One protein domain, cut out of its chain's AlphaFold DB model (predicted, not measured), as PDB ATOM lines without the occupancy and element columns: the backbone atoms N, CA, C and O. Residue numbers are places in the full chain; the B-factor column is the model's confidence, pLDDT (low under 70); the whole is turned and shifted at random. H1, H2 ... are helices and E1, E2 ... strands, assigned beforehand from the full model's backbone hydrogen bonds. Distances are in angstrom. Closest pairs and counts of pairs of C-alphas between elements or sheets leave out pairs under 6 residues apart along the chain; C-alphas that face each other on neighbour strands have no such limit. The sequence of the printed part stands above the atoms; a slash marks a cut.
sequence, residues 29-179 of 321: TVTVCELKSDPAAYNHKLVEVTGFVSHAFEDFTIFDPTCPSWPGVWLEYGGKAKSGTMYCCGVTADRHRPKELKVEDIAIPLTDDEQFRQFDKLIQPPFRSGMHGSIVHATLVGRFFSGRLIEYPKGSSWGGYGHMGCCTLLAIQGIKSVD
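Overview. This is residues 29 to 179 of the 321 residues of an uncharacterized protein of Acidobacteria bacterium (UniProt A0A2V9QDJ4). A small closed barrel of five strands, E2, E3, E4, E8 and E5 round the ring, has three helices packed on its outside, H3 being the longest; E1 pairs onto E2, and a separate hairpin, E6 and E7, lies outside the ring. The unnamed stretch 78 to 113 links E4 to H3. The printed part has 151 residues, in the order E1 H1 H2 E2 E3 E4 H3 E5 E6 E7 E8; the barrel sheet is mixed, E6 and E7 antiparallel, and the class mixed helices and strands. It is compact, with a radius of gyration of the C-alphas of 14.6 A and spans of 40 by 33 by 32 A.

Along the chain. In the ring, E2 is residues 46 to 56, 25.4 A long; E3 is 59 to 63; E4 is 72 to 77, 16.5 A; E8 is 167 to 178, 23.2 A, ending at C-alpha 178 (107.855, 101.273, 211.289); E5 is 134 to 145, 23.9 A. E2 bends by 83 degrees at residue 50, E5 by 90 degrees at 137 and E8 by 91 degrees at 175. E1 is residues 29 to 31, from C-alpha 29 (109.658, 104.517, 195.555). H1 is 32 to 37, H2 is 39 to 42, and H3 is 114 to 123, 14.2 A. E6 is 148 to 152 and E7 is 155 to 159.

Arrangement. E2, E3 and E4 form a meander, each strand the antiparallel neighbour of the one before; N 54 and O 61 are 2.8 A apart, N 75 and O 60 2.8 A. E4 and E8 are parallel, N 168 to O 72 2.9 A. E8 and E5 are antiparallel, N 145 to O 169 2.8 A, and E5 and E2 likewise, N 53 to O 136 2.8 A. E1, H1, H2 and E2 make a strand-helix-strand unit, two parallel neighbour strands with helices between, its crossover right-handed; N 30 and O 48 are 2.9 A apart. H3, outside the barrel at a height of 7.9 A, is over E5 and only just over E2, with 3 C-alphas on E2; it runs slantwise to the strands, at 47 degrees to E5 on the local plane. The closest C-alphas of H3 and E8, Phe 116 and Ile 175, are 5.2 A apart. H1 and H2 are on the barrel, outside it, at heights of 8.0 A and 7.9 A. In the hairpin E6 and E7, N 150 and O 157 are 2.8 A apart. The closest C-alphas of E7 and E8, Gly 159 and Cys 167, are 4.4 A apart. Every O i to N i+4 pair is within hydrogen-bond range in H1 and H3; H2 is too short for such a pair.

Size, cuts and confidence. The two farthest C-alphas, of Glu 114 and Pro 153, are 46.1 A apart. The printed part has no cut, and the link E4 to H3 is long. Residues 88 to 90 and 125 to 132 are under 70 in pLDDT.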
ATOM      1  N   THR A  29     109.386 105.796 194.881       98.19
ATOM      2  CA  THR A  29     109.658 104.517 195.555       98.19
ATOM      3  C   THR A  29     110.911 103.879 194.963       98.19
ATOM      4  O   THR A  29     110.980 103.676 193.750       98.19
ATOM      5  N   VAL A  30     111.893 103.574 195.813       98.06
ATOM      6  CA  VAL A  30     113.151 102.923 195.426       98.06
ATOM      7  C   VAL A  30     113.560 101.911 196.492       98.06
ATOM      8  O   VAL A  30     113.246 102.050 197.675       98.06
ATOM      9  N   THR A  31     114.307 100.895 196.091       98.25
ATOM     10  CA  THR A  31     114.905  99.919 197.003       98.25
ATOM     11  C   THR A  31     116.276 100.379 197.496       98.25
ATOM     12  O   THR A  31     116.963 101.183 196.861       98.25
ATOM     13  N   VAL A  32     116.730  99.809 198.616       98.00
ATOM     14  CA  VAL A  32     118.107 100.005 199.099       98.00
ATOM     15  C   VAL A  32     119.126  99.552 198.044       98.00
ATOM     16  O   VAL A  32     120.143 100.213 197.847       98.00
ATOM     17  N   CYS A  33     118.850  98.459 197.328       97.19
ATOM     18  CA  CYS A  33     119.722  97.947 196.270       97.19
ATOM     19  C   CYS A  33     119.897  98.962 195.136       97.19
ATOM     20  O   CYS A  33     121.028  99.214 194.726       97.19
ATOM     21  N   GLU A  34     118.805  99.570 194.667       97.19
ATOM     22  CA  GLU A  34     118.838 100.563 193.589       97.19
ATOM     23  C   GLU A  34     119.650 101.802 193.977       97.19
ATOM     24  O   GLU A  34     120.507 102.238 193.202       97.19
ATOM     25  N   LEU A  35     119.453 102.315 195.201       97.06
ATOM     26  CA  LEU A  35     120.236 103.439 195.727       97.06
ATOM     27  C   LEU A  35     121.732 103.141 195.750       97.06
ATOM     28  O   LEU A  35     122.537 104.027 195.489       97.06
ATOM     29  N   LYS A  36     122.110 101.902 196.073       95.50
ATOM     30  CA  LYS A  36     123.513 101.489 196.173       95.50
ATOM     31  C   LYS A  36     124.134 101.189 194.815       95.50
ATOM     32  O   LYS A  36     125.323 101.441 194.636       95.50
ATOM     33  N   SER A  37     123.355 100.664 193.868       95.12
ATOM     34  CA  SER A  37     123.844 100.320 192.530       95.12
ATOM     35  C   SER A  37     124.076 101.541 191.644       95.12
ATOM     36  O   SER A  37     125.027 101.546 190.868       95.12
ATOM     37  N   ASP A  38     123.232 102.570 191.766       95.00
ATOM     38  CA  ASP A  38     123.370 103.808 190.998       95.00
ATOM     39  C   ASP A  38     122.998 105.036 191.847       95.00
ATOM     40  O   ASP A  38     121.945 105.644 191.644       95.00
ATOM     41  N   PRO A  39     123.853 105.433 192.815       96.69
ATOM     42  CA  PRO A  39     123.570 106.586 193.666       96.69
ATOM     43  C   PRO A  39     123.305 107.874 192.873       96.69
ATOM     44  O   PRO A  39     122.463 108.687 193.257       96.69
ATOM     45  N   ALA A  40     123.999 108.075 191.748       96.62
ATOM     46  CA  ALA A  40     123.886 109.291 190.948       96.62
ATOM     47  C   ALA A  40     122.484 109.476 190.352       96.62
ATOM     48  O   ALA A  40     121.986 110.603 190.316       96.62
ATOM     49  N   ALA A  41     121.817 108.390 189.945       97.50
ATOM     50  CA  ALA A  41     120.462 108.440 189.395       97.50
ATOM     51  C   ALA A  41     119.408 108.971 190.379       97.50
ATOM     52  O   ALA A  41     118.334 109.415 189.951       97.50
ATOM     53  N   TYR A  42     119.703 108.948 191.679       97.88
ATOM     54  CA  TYR A  42     118.803 109.392 192.744       97.88
ATOM     55  C   TYR A  42     119.284 110.653 193.456       97.88
ATOM     56  O   TYR A  42     118.620 111.111 194.387       97.88
ATOM     57  N   ASN A  43     120.411 111.234 193.037       98.06
ATOM     58  CA  ASN A  43     120.970 112.396 193.711       98.06
ATOM     59  C   ASN A  43     119.960 113.555 193.753       98.06
ATOM     60  O   ASN A  43     119.344 113.906 192.747       98.06
ATOM     61  N   HIS A  44     119.788 114.119 194.947       97.81
ATOM     62  CA  HIS A  44     118.827 115.160 195.317       97.81
ATOM     63  C   HIS A  44     117.348 114.794 195.181       97.81
ATOM     64  O   HIS A  44     116.508 115.639 195.490       97.81
ATOM     65  N   LYS A  45     116.989 113.574 194.771       97.94
ATOM     66  CA  LYS A  45     115.582 113.174 194.651       97.94
ATOM     67  C   LYS A  45     114.958 112.916 196.016       97.94
ATOM     68  O   LYS A  45     115.625 112.456 196.944       97.94
ATOM     69  N   LEU A  46     113.659 113.190 196.119       98.31
ATOM     70  CA  LEU A  46     112.845 112.704 197.224       98.31
ATOM     71  C   LEU A  46     112.487 111.241 196.954       98.31
ATOM     72  O   LEU A  46     111.921 110.927 195.908       98.31
ATOM     73  N   VAL A  47     112.835 110.358 197.883       98.56
ATOM     74  CA  VAL A  47     112.652 108.914 197.745       98.56
ATOM     75  C   VAL A  47     111.892 108.330 198.929       98.56
ATOM     76  O   VAL A  47     111.970 108.837 200.048       98.56
ATOM     77  N   GLU A  48     111.166 107.250 198.664       98.62
ATOM     78  CA  GLU A  48     110.561 106.370 199.659       98.62
ATOM     79  C   GLU A  48     111.295 105.028 199.632       98.62
ATOM     80  O   GLU A  48     111.331 104.369 198.593       98.62
ATOM     81  N   VAL A  49     111.887 104.634 200.761       98.56
ATOM     82  CA  VAL A  49     112.767 103.459 200.867       98.56
ATOM     83  C   VAL A  49     112.333 102.600 202.040       98.56
ATOM     84  O   VAL A  49     112.203 103.102 203.154       98.56
ATOM     85  N   THR A  50     112.153 101.303 201.804       98.56
ATOM     86  CA  THR A  50     111.918 100.312 202.865       98.56
ATOM     87  C   THR A  50     113.182  99.498 203.103       98.56
ATOM     88  O   THR A  50     113.844  99.105 202.143       98.56
ATOM     89  N   GLY A  51     113.520  99.244 204.364       97.81
ATOM     90  CA  GLY A  51     114.653  98.396 204.721       97.81
ATOM     91  C   GLY A  51     114.868  98.292 206.225       97.81
ATOM     92  O   GLY A  51     114.076  98.793 207.031       97.81
ATOM     93  N   PHE A  52     115.966  97.644 206.606       97.31
ATOM     94  CA  PHE A  52     116.407  97.596 207.993       97.31
ATOM     95  C   PHE A  52     117.198  98.852 208.318       97.31
ATOM     96  O   PHE A  52     118.139  99.205 207.613       97.31
ATOM     97  N   VAL A  53     116.825  99.527 209.395       97.06
ATOM     98  CA  VAL A  53     117.534 100.688 209.912       97.06
ATOM     99  C   VAL A  53     118.300 100.271 211.152       97.06
ATOM    100  O   VAL A  53     117.693  99.794 212.107       97.06
ATOM    101  N   SER A  54     119.614 100.462 211.126       94.25
ATOM    102  CA  SER A  54     120.523 100.225 212.242       94.25
ATOM    103  C   SER A  54     120.941 101.551 212.865       94.25
ATOM    104  O   SER A  54     121.224 102.507 212.145       94.25
ATOM    105  N   HIS A  55     120.980 101.619 214.193       92.44
ATOM    106  CA  HIS A  55     121.489 102.773 214.926       92.44
ATOM    107  C   HIS A  55     122.324 102.333 216.127       92.44
ATOM    108  O   HIS A  55     121.793 101.726 217.056       92.44
ATOM    109  N   ALA A  56     123.616 102.655 216.131       87.62
ATOM    110  CA  ALA A  56     124.575 102.326 217.183       87.62
ATOM    111  C   ALA A  56     125.694 103.385 217.286       87.62
ATOM    112  O   ALA A  56     125.600 104.485 216.740       87.62
ATOM    113  N   PHE A  57     126.766 103.075 218.021       83.62
ATOM    114  CA  PHE A  57     127.984 103.884 217.981       83.62
ATOM    115  C   PHE A  57     128.591 103.823 216.575       83.62
ATOM    116  O   PHE A  57     128.775 102.735 216.038       83.62
ATOM    117  N   GLU A  58     128.888 104.987 215.997       86.31
ATOM    118  CA  GLU A  58     129.426 105.152 214.640       86.31
ATOM    119  C   GLU A  58     128.537 104.606 213.512       86.31
ATOM    120  O   GLU A  58     128.990 104.504 212.373       86.31
ATOM    121  N   ASP A  59     127.261 104.331 213.796       89.62
ATOM    122  CA  ASP A  59     126.325 103.746 212.842       89.62
ATOM    123  C   ASP A  59     124.940 104.389 212.941       89.62
ATOM    124  O   ASP A  59     124.288 104.365 213.985       89.62
ATOM    125  N   PHE A  60     124.482 104.948 211.826       94.31
ATOM    126  CA  PHE A  60     123.070 105.194 211.585       94.31
ATOM    127  C   PHE A  60     122.795 104.985 210.105       94.31
ATOM    128  O   PHE A  60     123.039 105.876 209.291       94.31
ATOM    129  N   THR A  61     122.369 103.785 209.735       96.31
ATOM    130  CA  THR A  61     122.307 103.370 208.333       96.31
ATOM    131  C   THR A  61     121.021 102.632 208.008       96.31
ATOM    132  O   THR A  61     120.417 101.996 208.870       96.31
ATOM    133  N   ILE A  62     120.597 102.714 206.746       98.00
ATOM    134  CA  ILE A  62     119.603 101.802 206.177       98.00
ATOM    135  C   ILE A  62     120.311 100.761 205.314       98.00
ATOM    136  O   ILE A  62     121.206 101.082 204.526       98.00
ATOM    137  N   PHE A  63     119.917  99.502 205.460       96.31
ATOM    138  CA  PHE A  63     120.493  98.384 204.735       96.31
ATOM    139  C   PHE A  63     119.439  97.334 204.379       96.31
ATOM    140  O   PHE A  63     118.364  97.249 204.971       96.31
ATOM    141  N   ASP A  64     119.786  96.514 203.394       95.38
ATOM    142  CA  ASP A  64     119.082  95.284 203.062       95.38
ATOM    143  C   ASP A  64     120.154  94.200 202.851       95.38
ATOM    144  O   ASP A  64     121.053  94.391 202.023       95.38
ATOM    145  N   PRO A  65     120.103  93.094 203.613       92.56
ATOM    146  CA  PRO A  65     121.053  91.985 203.519       92.56
ATOM    147  C   PRO A  65     121.215  91.336 202.139       92.56
ATOM    148  O   PRO A  65     122.174  90.593 201.924       92.56
ATOM    149  N   THR A  66     120.269  91.552 201.225       90.88
ATOM    150  CA  THR A  66     120.302  91.018 199.854       90.88
ATOM    151  C   THR A  66     121.056  91.925 198.878       90.88
ATOM    152  O   THR A  66     121.376  91.505 197.764       90.88
ATOM    153  N   CYS A  67     121.384  93.150 199.295       91.38
ATOM    154  CA  CYS A  67     122.115  94.128 198.501       91.38
ATOM    155  C   CYS A  67     123.631  94.058 198.772       91.38
ATOM    156  O   CYS A  67     124.057  93.553 199.813       91.38
ATOM    157  N   PRO A  68     124.481  94.613 197.881       88.06
ATOM    158  CA  PRO A  68     125.904  94.799 198.170       88.06
ATOM    159  C   PRO A  68     126.108  95.521 199.506       88.06
ATOM    160  O   PRO A  68     125.277  96.339 199.881       88.06
ATOM    161  N   SER A  69     127.213  95.293 200.218       86.25
ATOM    162  CA  SER A  69     127.477  95.984 201.493       86.25
ATOM    163  C   SER A  69     127.911  97.445 201.308       86.25
ATOM    164  O   SER A  69     127.605  98.282 202.156       86.25
ATOM    165  N   TRP A  70     128.473  97.804 200.149       88.69
ATOM    166  CA  TRP A  70     128.959  99.155 199.831       88.69
ATOM    167  C   TRP A  70     128.315  99.743 198.560       88.69
ATOM    168  O   TRP A  70     127.984  98.970 197.662       88.69
ATOM    169  N   PRO A  71     128.148 101.082 198.464       92.62
ATOM    170  CA  PRO A  71     128.410 102.086 199.507       92.62
ATOM    171  C   PRO A  71     127.381 102.028 200.651       92.62
ATOM    172  O   PRO A  71     126.258 101.575 200.459       92.62
ATOM    173  N   GLY A  72     127.735 102.480 201.855       94.25
ATOM    174  CA  GLY A  72     126.746 102.618 202.931       94.25
ATOM    175  C   GLY A  72     125.709 103.706 202.618       94.25
ATOM    176  O   GLY A  72     126.013 104.670 201.906       94.25
ATOM    177  N   VAL A  73     124.497 103.573 203.164       97.88
ATOM    178  CA  VAL A  73     123.463 104.620 203.124       97.88
ATOM    179  C   VAL A  73     123.282 105.155 204.537       97.88
ATOM    180  O   VAL A  73     122.575 104.565 205.351       97.88
ATOM    181  N   TRP A  74     123.980 106.250 204.836       97.69
ATOM    182  CA  TRP A  74     123.886 106.939 206.119       97.69
ATOM    183  C   TRP A  74     122.536 107.637 206.248       97.69
ATOM    184  O   TRP A  74     121.985 108.131 205.264       97.69
ATOM    185  N   LEU A  75     122.025 107.712 207.467       98.06
ATOM    186  CA  LEU A  75     120.780 108.379 207.804       98.06
ATOM    187  C   LEU A  75     121.051 109.591 208.685       98.06
ATOM    188  O   LEU A  75     121.948 109.606 209.522       98.06
ATOM    189  N   GLU A  76     120.241 110.626 208.528       96.19
ATOM    190  CA  GLU A  76     120.183 111.732 209.477       96.19
ATOM    191  C   GLU A  76     118.784 112.337 209.454       96.19
ATOM    192  O   GLU A  76     118.119 112.353 208.416       96.19
ATOM    193  N   TYR A  77     118.332 112.840 210.598       97.50
ATOM    194  CA  TYR A  77     117.055 113.528 210.694       97.50
ATOM    195  C   TYR A  77     117.138 114.917 210.071       97.50
ATOM    196  O   TYR A  77     118.032 115.706 210.388       97.50
ATOM    197  N   GLY A  78     116.154 115.234 209.232       97.31
ATOM    198  CA  GLY A  78     115.847 116.601 208.852       97.31
ATOM    199  C   GLY A  78     115.372 117.444 210.039       97.31
ATOM    200  O   GLY A  78     115.387 117.043 211.208       97.31
ATOM    201  N   GLY A  79     114.886 118.640 209.739       96.62
ATOM    202  CA  GLY A  79     114.336 119.546 210.728       96.62
ATOM    203  C   GLY A  79     115.381 119.941 211.765       96.62
ATOM    204  O   GLY A  79     116.575 120.064 211.488       96.62
ATOM    205  N   LYS A  80     114.904 120.174 212.987       95.56
ATOM    206  CA  LYS A  80     115.744 120.531 214.137       95.56
ATOM    207  C   LYS A  80     116.109 119.329 215.009       95.56
ATOM    208  O   LYS A  80     116.827 119.510 215.988       95.56
ATOM    209  N   ALA A  81     115.620 118.133 214.699       94.00
ATOM    210  CA  ALA A  81     115.990 116.930 215.431       94.00
ATOM    211  C   ALA A  81     117.384 116.450 214.993       94.00
ATOM    212  O   ALA A  81     117.832 116.748 213.884       94.00
ATOM    213  N   LYS A  82     118.080 115.721 215.867       91.00
ATOM    214  CA  LYS A  82     119.283 114.946 215.529       91.00
ATOM    215  C   LYS A  82     119.063 113.483 215.848       91.00
ATOM    216  O   LYS A  82     118.445 113.183 216.867       91.00
ATOM    217  N   SER A  83     119.662 112.600 215.056       89.44
ATOM    218  CA  SER A  83     119.724 111.167 215.362       89.44
ATOM    219  C   SER A  83     120.538 110.839 216.617       89.44
ATOM    220  O   SER A  83     120.487 109.716 217.106       89.44
ATOM    221  N   GLY A  84     121.285 111.796 217.179       87.44
ATOM    222  CA  GLY A  84     122.121 111.574 218.364       87.44
ATOM    223  C   GLY A  84     123.230 110.543 218.149       87.44
ATOM    224  O   GLY A  84     123.830 110.096 219.125       87.44
ATOM    225  N   THR A  85     123.494 110.163 216.896       86.31
ATOM    226  CA  THR A  85     124.519 109.188 216.544       86.31
ATOM    227  C   THR A  85     125.878 109.744 216.925       86.31
ATOM    228  O   THR A  85     126.331 110.761 216.398       86.31
ATOM    229  N   MET A  86     126.526 109.072 217.868       80.50
ATOM    230  CA  MET A  86     127.876 109.410 218.282       80.50
ATOM    231  C   MET A  86     128.874 108.768 217.333       80.50
ATOM    232  O   MET A  86     128.750 107.593 217.003       80.50
ATOM    233  N   TYR A  87     129.892 109.523 216.957       73.94
ATOM    234  CA  TYR A  87     131.081 109.021 216.284       73.94
ATOM    235  C   TYR A  87     132.305 109.799 216.771       73.94
ATOM    236  O   TYR A  87     132.148 110.760 217.534       73.94
ATOM    237  N   CYS A  88     133.520 109.372 216.400       68.94
ATOM    238  CA  CYS A  88     134.751 110.036 216.841       68.94
ATOM    239  C   CYS A  88     134.714 111.567 216.669       68.94
ATOM    240  O   CYS A  88     133.953 112.127 215.876       68.94
ATOM    241  N   CYS A  89     135.661 112.241 217.330       66.12
ATOM    242  CA  CYS A  89     136.102 113.570 216.904       66.12
ATOM    243  C   CYS A  89     135.145 114.726 217.267       66.12
ATOM    244  O   CYS A  89     134.994 115.694 216.524       66.12
ATOM    245  N   GLY A  90     134.554 114.658 218.468       61.59
ATOM    246  CA  GLY A  90     133.836 115.775 219.099       61.59
ATOM    247  C   GLY A  90     132.338 115.845 218.797       61.59
ATOM    248  O   GLY A  90     131.687 116.808 219.206       61.59
ATOM    249  N   VAL A  91     131.777 114.839 218.121       70.19
ATOM    250  CA  VAL A  91     130.331 114.740 217.899       70.19
ATOM    251  C   VAL A  91     129.650 114.177 219.141       70.19
ATOM    252  O   VAL A  91     129.990 113.107 219.640       70.19
ATOM    253  N   THR A  92     128.706 114.946 219.675       71.00
ATOM    254  CA  THR A  92     127.974 114.608 220.895       71.00
ATOM    255  C   THR A  92     126.668 113.891 220.566       71.00
ATOM    256  O   THR A  92     126.106 114.074 219.488       71.00
ATOM    257  N   ALA A  93     126.118 113.162 221.540       78.75
ATOM    258  CA  ALA A  93     124.762 112.603 221.481       78.75
ATOM    259  C   ALA A  93     123.652 113.673 221.587       78.75
ATOM    260  O   ALA A  93     122.544 113.384 222.036       78.75
ATOM    261  N   ASP A  94     123.947 114.931 221.242       84.50
ATOM    262  CA  ASP A  94     122.948 115.991 221.222       84.50
ATOM    263  C   ASP A  94     121.839 115.628 220.230       84.50
ATOM    264  O   ASP A  94     122.090 115.147 219.126       84.50
ATOM    265  N   ARG A  95     120.602 115.864 220.656       90.12
ATOM    266  CA  ARG A  95     119.368 115.484 219.970       90.12
ATOM    267  C   ARG A  95     118.695 116.654 219.263       90.12
ATOM    268  O   ARG A  95     117.673 116.458 218.613       90.12
ATOM    269  N   HIS A  96     119.265 117.856 219.366       91.75
ATOM    270  CA  HIS A  96     118.655 119.072 218.842       91.75
ATOM    271  C   HIS A  96     119.634 119.921 218.023       91.75
ATOM    272  O   HIS A  96     120.833 119.988 218.279       91.75
ATOM    273  N   ARG A  97     119.109 120.603 217.005       90.38
ATOM    274  CA  ARG A  97     119.804 121.595 216.178       90.38
ATOM    275  C   ARG A  97     119.118 122.952 216.343       90.38
ATOM    276  O   ARG A  97     117.889 123.023 216.355       90.38
ATOM    277  N   PRO A  98     119.877 124.061 216.408       91.31
ATOM    278  CA  PRO A  98     119.285 125.397 216.492       91.31
ATOM    279  C   PRO A  98     118.538 125.784 215.205       91.31
ATOM    280  O   PRO A  98     117.573 126.552 215.241       91.31
ATOM    281  N   LYS A  99     118.982 125.253 214.063       93.25
ATOM    282  CA  LYS A  99     118.410 125.477 212.736       93.25
ATOM    283  C   LYS A  99     118.090 124.142 212.083       93.25
ATOM    284  O   LYS A  99     118.649 123.117 212.462       93.25
ATOM    285  N   GLU A 100     117.197 124.201 211.112       93.62
ATOM    286  CA  GLU A 100     116.883 123.078 210.243       93.62
ATOM    287  C   GLU A 100     118.137 122.534 209.547       93.62
ATOM    288  O   GLU A 100     119.036 123.311 209.197       93.62
ATOM    289  N   LEU A 101     118.198 121.212 209.370       95.56
ATOM    290  CA  LEU A 101     119.255 120.559 208.612       95.56
ATOM    291  C   LEU A 101     119.311 121.137 207.193       95.56
ATOM    292  O   LEU A 101     118.299 121.243 206.498       95.56
ATOM    293  N   LYS A 102     120.524 121.476 206.757       96.81
ATOM    294  CA  LYS A 102     120.820 121.805 205.367       96.81
ATOM    295  C   LYS A 102     121.926 120.904 204.854       96.81
ATOM    296  O   LYS A 102     122.944 120.754 205.528       96.81
ATOM    297  N   VAL A 103     121.732 120.354 203.663       96.56
ATOM    298  CA  VAL A 103     122.717 119.529 202.956       96.56
ATOM    299  C   VAL A 103     122.839 120.088 201.549       96.56
ATOM    300  O   VAL A 103     121.824 120.255 200.882       96.56
ATOM    301  N   GLU A 104     124.055 120.438 201.122       95.88
ATOM    302  CA  GLU A 104     124.292 121.077 199.813       95.88
ATOM    303  C   GLU A 104     123.367 122.296 199.578       95.88
ATOM    304  O   GLU A 104     122.768 122.457 198.522       95.88
ATOM    305  N   ASP A 105     123.201 123.129 200.617       95.38
ATOM    306  CA  ASP A 105     122.298 124.294 200.677       95.38
ATOM    307  C   ASP A 105     120.787 124.007 200.546       95.38
ATOM    308  O   ASP A 105     119.971 124.928 200.653       95.38
ATOM    309  N   ILE A 106     120.387 122.739 200.444       96.06
ATOM    310  CA  ILE A 106     118.990 122.300 200.426       96.06
ATOM    311  C   ILE A 106     118.498 122.113 201.864       96.06
ATOM    312  O   ILE A 106     119.088 121.360 202.639       96.06
ATOM    313  N   ALA A 107     117.415 122.804 202.230       96.62
ATOM    314  CA  ALA A 107     116.743 122.604 203.513       96.62
ATOM    315  C   ALA A 107     116.001 121.263 203.528       96.62
ATOM    316  O   ALA A 107     115.298 120.931 202.573       96.62
ATOM    317  N   ILE A 108     116.174 120.511 204.612       97.69
ATOM    318  CA  ILE A 108     115.561 119.199 204.804       97.69
ATOM    319  C   ILE A 108     114.546 119.328 205.935       97.69
ATOM    320  O   ILE A 108     114.955 119.264 207.095       97.69
ATOM    321  N   PRO A 109     113.249 119.516 205.644       96.69
ATOM    322  CA  PRO A 109     112.230 119.566 206.685       96.69
ATOM    323  C   PRO A 109     112.031 118.182 207.291       96.69
ATOM    324  O   PRO A 109     112.379 117.180 206.681       96.69
ATOM    325  N   LEU A 110     111.459 118.124 208.490       97.69
ATOM    326  CA  LEU A 110     111.059 116.872 209.123       97.69
ATOM    327  C   LEU A 110     109.626 116.993 209.618       97.69
ATOM    328  O   LEU A 110     109.310 117.897 210.396       97.69
ATOM    329  N   THR A 111     108.783 116.066 209.184       97.50
ATOM    330  CA  THR A 111     107.426 115.906 209.698       97.50
ATOM    331  C   THR A 111     107.482 115.203 211.055       97.50
ATOM    332  O   THR A 111     107.794 114.018 211.136       97.50
ATOM    333  N   ASP A 112     107.181 115.936 212.129       96.12
ATOM    334  CA  ASP A 112     107.072 115.397 213.493       96.12
ATOM    335  C   ASP A 112     105.648 114.880 213.757       96.12
ATOM    336  O   ASP A 112     104.811 115.521 214.405       96.12
ATOM    337  N   ASP A 113     105.353 113.705 213.209       97.00
ATOM    338  CA  ASP A 113     104.094 112.991 213.399       97.00
ATOM    339  C   ASP A 113     104.245 111.773 214.331       97.00
ATOM    340  O   ASP A 113     105.275 111.546 214.972       97.00
ATOM    341  N   GLU A 114     103.164 111.008 214.489       97.06
ATOM    342  CA  GLU A 114     103.167 109.815 215.339       97.06
ATOM    343  C   GLU A 114     104.129 108.734 214.829       97.06
ATOM    344  O   GLU A 114     104.804 108.105 215.644       97.06
ATOM    345  N   GLN A 115     104.243 108.565 213.508       97.75
ATOM    346  CA  GLN A 115     105.132 107.575 212.900       97.75
ATOM    347  C   GLN A 115     106.593 107.922 213.169       97.75
ATOM    348  O   GLN A 115     107.360 107.057 213.594       97.75
ATOM    349  N   PHE A 116     106.969 109.196 213.019       97.75
ATOM    350  CA  PHE A 116     108.301 109.670 213.376       97.75
ATOM    351  C   PHE A 116     108.612 109.426 214.852       97.75
ATOM    352  O   PHE A 116     109.640 108.831 215.171       97.75
ATOM    353  N   ARG A 117     107.718 109.821 215.766       95.94
ATOM    354  CA  ARG A 117     107.941 109.629 217.210       95.94
ATOM    355  C   ARG A 117     108.030 108.156 217.601       95.94
ATOM    356  O   ARG A 117     108.804 107.808 218.493       95.94
ATOM    357  N   GLN A 118     107.253 107.290 216.957       94.81
ATOM    358  CA  GLN A 118     107.300 105.852 217.197       94.81
ATOM    359  C   GLN A 118     108.597 105.235 216.678       94.81
ATOM    360  O   GLN A 118     109.243 104.489 217.412       94.81
ATOM    361  N   PHE A 119     108.995 105.575 215.452       95.81
ATOM    362  CA  PHE A 119     110.274 105.157 214.891       95.81
ATOM    363  C   PHE A 119     111.430 105.619 215.770       95.81
ATOM    364  O   PHE A 119     112.246 104.790 216.162       95.81
ATOM    365  N   ASP A 120     111.453 106.901 216.153       94.19
ATOM    366  CA  ASP A 120     112.503 107.447 217.009       94.19
ATOM    367  C   ASP A 120     112.562 106.676 218.330       94.19
ATOM    368  O   ASP A 120     113.609 106.176 218.710       94.19
ATOM    369  N   LYS A 121     111.426 106.436 218.986       90.62
ATOM    370  CA  LYS A 121     111.389 105.633 220.214       90.62
ATOM    371  C   LYS A 121     111.942 104.206 220.048       90.62
ATOM    372  O   LYS A 121     112.490 103.680 221.010       90.62
ATOM    373  N   LEU A 122     111.745 103.563 218.896       90.12
ATOM    374  CA  LEU A 122     112.166 102.174 218.652       90.12
ATOM    375  C   LEU A 122     113.640 102.065 218.231       90.12
ATOM    376  O   LEU A 122     114.336 101.131 218.634       90.12
ATOM    377  N   ILE A 123     114.112 103.009 217.415       90.38
ATOM    378  CA  ILE A 123     115.499 103.042 216.934       90.38
ATOM    379  C   ILE A 123     116.445 103.664 217.968       90.38
ATOM    380  O   ILE A 123     117.642 103.372 217.989       90.38
ATOM    381  N   GLN A 124     115.913 104.509 218.857       84.75
ATOM    382  CA  GLN A 124     116.629 104.947 220.043       84.75
ATOM    383  C   GLN A 124     116.604 103.820 221.090       84.75
ATOM    384  O   GLN A 124     115.536 103.322 221.439       84.75
ATOM    385  N   PRO A 125     117.760 103.387 221.615       69.75
ATOM    386  CA  PRO A 125     117.807 102.271 222.557       69.75
ATOM    387  C   PRO A 125     117.021 102.546 223.853       69.75
ATOM    388  O   PRO A 125     117.135 103.635 224.416       69.75
ATOM    389  N   PRO A 126     116.419 101.524 224.488       53.81
ATOM    390  CA  PRO A 126     116.624 101.292 225.905       53.81
ATOM    391  C   PRO A 126     117.929 100.497 226.056       53.81
ATOM    392  O   PRO A 126     118.005  99.304 225.755       53.81
ATOM    393  N   PHE A 127     118.991 101.178 226.483       49.69
ATOM    394  CA  PHE A 127     120.317 100.587 226.645       49.69
ATOM    395  C   PHE A 127     120.287  99.430 227.659       49.69
ATOM    396  O   PHE A 127     120.122  99.641 228.861       49.69
ATOM    397  N   ARG A 128     120.492  98.194 227.190       48.41
ATOM    398  CA  ARG A 128     120.937  97.090 228.054       48.41
ATOM    399  C   ARG A 128     122.365  97.365 228.514       48.41
ATOM    400  O   ARG A 128     123.119  98.064 227.833       48.41
ATOM    401  N   SER A 129     122.757  96.774 229.641       40.16
ATOM    402  CA  SER A 129     124.155  96.810 230.082       40.16
ATOM    403  C   SER A 129     125.049  96.210 228.983       40.16
ATOM    404  O   SER A 129     124.939  95.020 228.699       40.16
ATOM    405  N   GLY A 130     125.862  97.045 228.320       51.97
ATOM    406  CA  GLY A 130     126.710  96.659 227.177       51.97
ATOM    407  C   GLY A 130     126.412  97.317 225.816       51.97
ATOM    408  O   GLY A 130     127.117  96.990 224.878       51.97
ATOM    409  N   MET A 131     125.428  98.229 225.721       54.62
ATOM    410  CA  MET A 131     125.141  99.178 224.611       54.62
ATOM    411  C   MET A 131     125.323  98.668 223.163       54.62
ATOM    412  O   MET A 131     126.348  98.908 222.532       54.62
ATOM    413  N   HIS A 132     124.265  98.082 222.593       62.34
ATOM    414  CA  HIS A 132     124.287  97.453 221.260       62.34
ATOM    415  C   HIS A 132     123.437  98.152 220.201       62.34
ATOM    416  O   HIS A 132     123.090  97.519 219.218       62.34
ATOM    417  N   GLY A 133     123.062  99.420 220.371       79.94
ATOM    418  CA  GLY A 133     122.185 100.072 219.393       79.94
ATOM    419  C   GLY A 133     120.835  99.358 219.203       79.94
ATOM    420  O   GLY A 133     120.415  98.591 220.072       79.94
ATOM    421  N   SER A 134     120.156  99.611 218.086       89.75
ATOM    422  CA  SER A 134     118.877  98.985 217.721       89.75
ATOM    423  C   SER A 134     118.779  98.787 216.207       89.75
ATOM    424  O   SER A 134     119.298  99.606 215.446       89.75
ATOM    425  N   ILE A 135     118.105  97.718 215.781       93.12
ATOM    426  CA  ILE A 135     117.690  97.479 214.399       93.12
ATOM    427  C   ILE A 135     116.163  97.461 214.343       93.12
ATOM    428  O   ILE A 135     115.518  96.688 215.051       93.12
ATOM    429  N   VAL A 136     115.586  98.261 213.448       94.75
ATOM    430  CA  VAL A 136     114.146  98.256 213.135       94.75
ATOM    431  C   VAL A 136     113.933  98.037 211.642       94.75
ATOM    432  O   VAL A 136     114.840  98.261 210.850       94.75
ATOM    433  N   HIS A 137     112.738  97.614 211.238       97.44
ATOM    434  CA  HIS A 137     112.341  97.600 209.828       97.44
ATOM    435  C   HIS A 137     111.357  98.751 209.597       97.44
ATOM    436  O   HIS A 137     110.404  98.903 210.365       97.44
ATOM    437  N   ALA A 138     111.626  99.612 208.616       98.12
ATOM    438  CA  ALA A 138     110.877 100.852 208.431       98.12
ATOM    439  C   ALA A 138     110.825 101.297 206.967       98.12
ATOM    440  O   ALA A 138     111.710 100.974 206.174       98.12
ATOM    441  N   THR A 139     109.805 102.096 206.647       98.69
ATOM    442  CA  THR A 139     109.688 102.828 205.382       98.69
ATOM    443  C   THR A 139     109.961 104.307 205.630       98.69
ATOM    444  O   THR A 139     109.185 104.996 206.301       98.69
ATOM    445  N   LEU A 140     111.071 104.798 205.089       98.69
ATOM    446  CA  LEU A 140     111.550 106.167 205.245       98.69
ATOM    447  C   LEU A 140     111.192 106.991 204.010       98.69
ATOM    448  O   LEU A 140     111.338 106.516 202.886       98.69
ATOM    449  N   VAL A 141     110.802 108.248 204.216       98.62
ATOM    450  CA  VAL A 141     110.713 109.253 203.152       98.62
ATOM    451  C   VAL A 141     111.800 110.287 203.394       98.62
ATOM    452  O   VAL A 141     111.873 110.893 204.465       98.62
ATOM    453  N   GLY A 142     112.666 110.504 202.412       98.38
ATOM    454  CA  GLY A 142     113.808 111.391 202.585       98.38
ATOM    455  C   GLY A 142     114.429 111.831 201.276       98.38
ATOM    456  O   GLY A 142     114.154 111.273 200.215       98.38
ATOM    457  N   ARG A 143     115.266 112.862 201.349       98.50
ATOM    458  CA  ARG A 143     116.037 113.323 200.197       98.50
ATOM    459  C   ARG A 143     117.364 112.579 200.147       98.50
ATOM    460  O   ARG A 143     118.092 112.557 201.140       98.50
ATOM    461  N   PHE A 144     117.663 111.973 199.006       98.56
ATOM    462  CA  PHE A 144     118.891 111.214 198.811       98.56
ATOM    463  C   PHE A 144     120.025 112.102 198.286       98.56
ATOM    464  O   PHE A 144     119.809 112.975 197.449       98.56
ATOM    465  N   PHE A 145     121.243 111.859 198.760       98.44
ATOM    466  CA  PHE A 145     122.468 112.532 198.346       98.44
ATOM    467  C   PHE A 145     123.532 111.476 198.060       98.44
ATOM    468  O   PHE A 145     123.978 110.756 198.958       98.44
ATOM    469  N   SER A 146     123.978 111.405 196.807       97.19
ATOM    470  CA  SER A 146     125.012 110.453 196.392       97.19
ATOM    471  C   SER A 146     126.392 110.813 196.941       97.19
ATOM    472  O   SER A 146     127.280 109.966 196.998       97.19
ATOM    473  N   GLY A 147     126.597 112.077 197.315       95.12
ATOM    474  CA  GLY A 147     127.915 112.603 197.636       95.12
ATOM    475  C   GLY A 147     128.798 112.661 196.394       95.12
ATOM    476  O   GLY A 147     128.329 112.940 195.289       95.12
ATOM    477  N   ARG A 148     130.093 112.414 196.572       94.12
ATOM    478  CA  ARG A 148     131.099 112.470 195.511       94.12
ATOM    479  C   ARG A 148     131.575 111.069 195.169       94.12
ATOM    480  O   ARG A 148     131.714 110.227 196.052       94.12
ATOM    481  N   LEU A 149     131.896 110.850 193.899       93.50
ATOM    482  CA  LEU A 149     132.655 109.678 193.494       93.50
ATOM    483  C   LEU A 149     134.106 109.848 193.969       93.50
ATOM    484  O   LEU A 149     134.779 110.807 193.583       93.50
ATOM    485  N   ILE A 150     134.555 108.960 194.854       89.25
ATOM    486  CA  ILE A 150     135.900 108.950 195.435       89.25
ATOM    487  C   ILE A 150     136.698 107.829 194.772       89.25
ATOM    488  O   ILE A 150     136.275 106.674 194.765       89.25
ATOM    489  N   GLU A 151     137.866 108.174 194.235       89.75
ATOM    490  CA  GLU A 151     138.797 107.224 193.629       89.75
ATOM    491  C   GLU A 151     139.705 106.600 194.697       89.75
ATOM    492  O   GLU A 151     140.406 107.308 195.425       89.75
ATOM    493  N   TYR A 152     139.729 105.270 194.765       84.38
ATOM    494  CA  TYR A 152     140.635 104.496 195.609       84.38
ATOM    495  C   TYR A 152     141.557 103.623 194.745       84.38
ATOM    496  O   TYR A 152     141.217 103.279 193.613       84.38
ATOM    497  N   PRO A 153     142.698 103.148 195.281       86.12
ATOM    498  CA  PRO A 153     143.607 102.272 194.534       86.12
ATOM    499  C   PRO A 153     142.973 100.978 193.990       86.12
ATOM    500  O   PRO A 153     143.544 100.350 193.104       86.12
ATOM    501  N   LYS A 154     141.830 100.547 194.543       85.31
ATOM    502  CA  LYS A 154     141.127  99.302 194.182       85.31
ATOM    503  C   LYS A 154     139.770  99.527 193.497       85.31
ATOM    504  O   LYS A 154     139.013  98.572 193.362       85.31
ATOM    505  N   GLY A 155     139.462 100.754 193.080       86.00
ATOM    506  CA  GLY A 155     138.194 101.115 192.440       86.00
ATOM    507  C   GLY A 155     137.633 102.428 192.975       86.00
ATOM    508  O   GLY A 155     138.223 103.046 193.857       86.00
ATOM    509  N   SER A 156     136.483 102.844 192.460       88.06
ATOM    510  CA  SER A 156     135.788 104.047 192.913       88.06
ATOM    511  C   SER A 156     134.566 103.701 193.763       88.06
ATOM    512  O   SER A 156     133.955 102.645 193.599       88.06
ATOM    513  N   SER A 157     134.220 104.577 194.706       89.62
ATOM    514  CA  SER A 157     133.003 104.453 195.515       89.62
ATOM    515  C   SER A 157     132.385 105.819 195.764       89.62
ATOM    516  O   SER A 157     133.092 106.806 195.963       89.62
ATOM    517  N   TRP A 158     131.057 105.874 195.780       93.50
ATOM    518  CA  TRP A 158     130.318 107.055 196.215       93.50
ATOM    519  C   TRP A 158     130.444 107.230 197.730       93.50
ATOM    520  O   TRP A 158     130.379 106.249 198.474       93.50
ATOM    521  N   GLY A 159     130.644 108.468 198.178       93.56
ATOM    522  CA  GLY A 159     130.847 108.785 199.587       93.56
ATOM    523  C   GLY A 159     130.899 110.285 199.873       93.56
ATOM    524  O   GLY A 159     130.607 111.122 199.019       93.56
ATOM    525  N   GLY A 160     131.309 110.635 201.087       92.75
ATOM    526  CA  GLY A 160     131.395 112.016 201.574       92.75
ATOM    527  C   GLY A 160     130.451 112.329 202.734       92.75
ATOM    528  O   GLY A 160     130.584 113.390 203.338       92.75
ATOM    529  N   TYR A 161     129.559 111.400 203.087       93.69
ATOM    530  CA  TYR A 161     128.656 111.507 204.231       93.69
ATOM    531  C   TYR A 161     128.879 110.385 205.251       93.69
ATOM    532  O   TYR A 161     129.553 109.389 204.978       93.69
ATOM    533  N   GLY A 162     128.303 110.564 206.442       89.75
ATOM    534  CA  GLY A 162     128.400 109.614 207.547       89.75
ATOM    535  C   GLY A 162     129.781 109.553 208.197       89.75
ATOM    536  O   GLY A 162     130.629 110.433 208.008       89.75
ATOM    537  N   HIS A 163     130.004 108.505 208.989       85.50
ATOM    538  CA  HIS A 163     131.256 108.331 209.714       85.50
ATOM    539  C   HIS A 163     132.459 108.259 208.754       85.50
ATOM    540  O   HIS A 163     132.491 107.456 207.823       85.50
ATOM    541  N   MET A 164     133.440 109.147 208.958       86.12
ATOM    542  CA  MET A 164     134.633 109.298 208.107       86.12
ATOM    543  C   MET A 164     134.347 109.511 206.602       86.12
ATOM    544  O   MET A 164     135.226 109.287 205.773       86.12
ATOM    545  N   GLY A 165     133.139 109.950 206.226       89.12
ATOM    546  CA  GLY A 165     132.768 110.155 204.821       89.12
ATOM    547  C   GLY A 165     132.583 108.857 204.023       89.12
ATOM    548  O   GLY A 165     132.709 108.878 202.800       89.12
ATOM    549  N   CYS A 166     132.300 107.737 204.691       88.50
ATOM    550  CA  CYS A 166     132.172 106.407 204.090       88.50
ATOM    551  C   CYS A 166     131.056 106.259 203.049       88.50
ATOM    552  O   CYS A 166     131.063 105.310 202.267       88.50
ATOM    553  N   CYS A 167     130.046 107.120 203.117       94.88
ATOM    554  CA  CYS A 167     128.700 106.717 202.758       94.88
ATOM    555  C   CYS A 167     127.981 107.771 201.910       94.88
ATOM    556  O   CYS A 167     128.355 108.947 201.873       94.88
ATOM    557  N   THR A 168     126.924 107.323 201.238       97.81
ATOM    558  CA  THR A 168     125.849 108.182 200.718       97.81
ATOM    559  C   THR A 168     124.945 108.623 201.876       97.81
ATOM    560  O   THR A 168     125.087 108.112 202.989       97.81
ATOM    561  N   LEU A 169     124.025 109.564 201.649       98.44
ATOM    562  CA  LEU A 169     123.114 110.060 202.683       98.44
ATOM    563  C   LEU A 169     121.658 109.998 202.225       98.44
ATOM    564  O   LEU A 169     121.311 110.508 201.165       98.44
ATOM    565  N   LEU A 170     120.789 109.465 203.077       98.69
ATOM    566  CA  LEU A 170     119.348 109.666 203.017       98.69
ATOM    567  C   LEU A 170     118.939 110.566 204.190       98.69
ATOM    568  O   LEU A 170     118.880 110.133 205.342       98.69
ATOM    569  N   ALA A 171     118.677 111.839 203.895       98.31
ATOM    570  CA  ALA A 171     118.235 112.808 204.889       98.31
ATOM    571  C   ALA A 171     116.717 112.670 205.083       98.31
ATOM    572  O   ALA A 171     115.931 112.968 204.179       98.31
ATOM    573  N   ILE A 172     116.310 112.169 206.248       98.62
ATOM    574  CA  ILE A 172     114.933 111.769 206.546       98.62
ATOM    575  C   ILE A 172     114.056 113.015 206.671       98.62
ATOM    576  O   ILE A 172     114.321 113.881 207.505       98.62
ATOM    577  N   GLN A 173     112.989 113.068 205.873       98.50
ATOM    578  CA  GLN A 173     111.955 114.101 205.947       98.50
ATOM    579  C   GLN A 173     110.654 113.606 206.593       98.50
ATOM    580  O   GLN A 173     109.860 114.411 207.072       98.50
ATOM    581  N   GLY A 174     110.434 112.292 206.642       98.06
ATOM    582  CA  GLY A 174     109.286 111.687 207.305       98.06
ATOM    583  C   GLY A 174     109.415 110.172 207.405       98.06
ATOM    584  O   GLY A 174     110.241 109.553 206.730       98.06
ATOM    585  N   ILE A 175     108.583 109.575 208.253       98.44
ATOM    586  CA  ILE A 175     108.479 108.124 208.409       98.44
ATOM    587  C   ILE A 175     107.097 107.708 207.930       98.44
ATOM    588  O   ILE A 175     106.093 108.204 208.433       98.44
ATOM    589  N   LYS A 176     107.037 106.797 206.959       98.00
ATOM    590  CA  LYS A 176     105.764 106.282 206.447       98.00
ATOM    591  C   LYS A 176     105.245 105.126 207.296       98.00
ATOM    592  O   LYS A 176     104.047 105.043 207.546       98.00
ATOM    593  N   SER A 177     106.142 104.247 207.736       97.94
ATOM    594  CA  SER A 177     105.824 103.149 208.650       97.94
ATOM    595  C   SER A 177     107.066 102.654 209.387       97.94
ATOM    596  O   SER A 177     108.192 102.791 208.904       97.94
ATOM    597  N   VAL A 178     106.851 102.039 210.546       96.50
ATOM    598  CA  VAL A 178     107.855 101.273 211.289       96.50
ATOM    599  C   VAL A 178     107.198 100.020 211.856       96.50
ATOM    600  O   VAL A 178     106.084 100.079 212.376       96.50
ATOM    601  N   ASP A 179     107.881  98.882 211.762       93.38
ATOM    602  CA  ASP A 179     107.361  97.622 212.280       93.38
ATOM    603  C   ASP A 179     107.470  97.594 213.806       93.38
ATOM    604  O   ASP A 179     108.551  97.537 214.396       93.38
TER     605      ASP A 179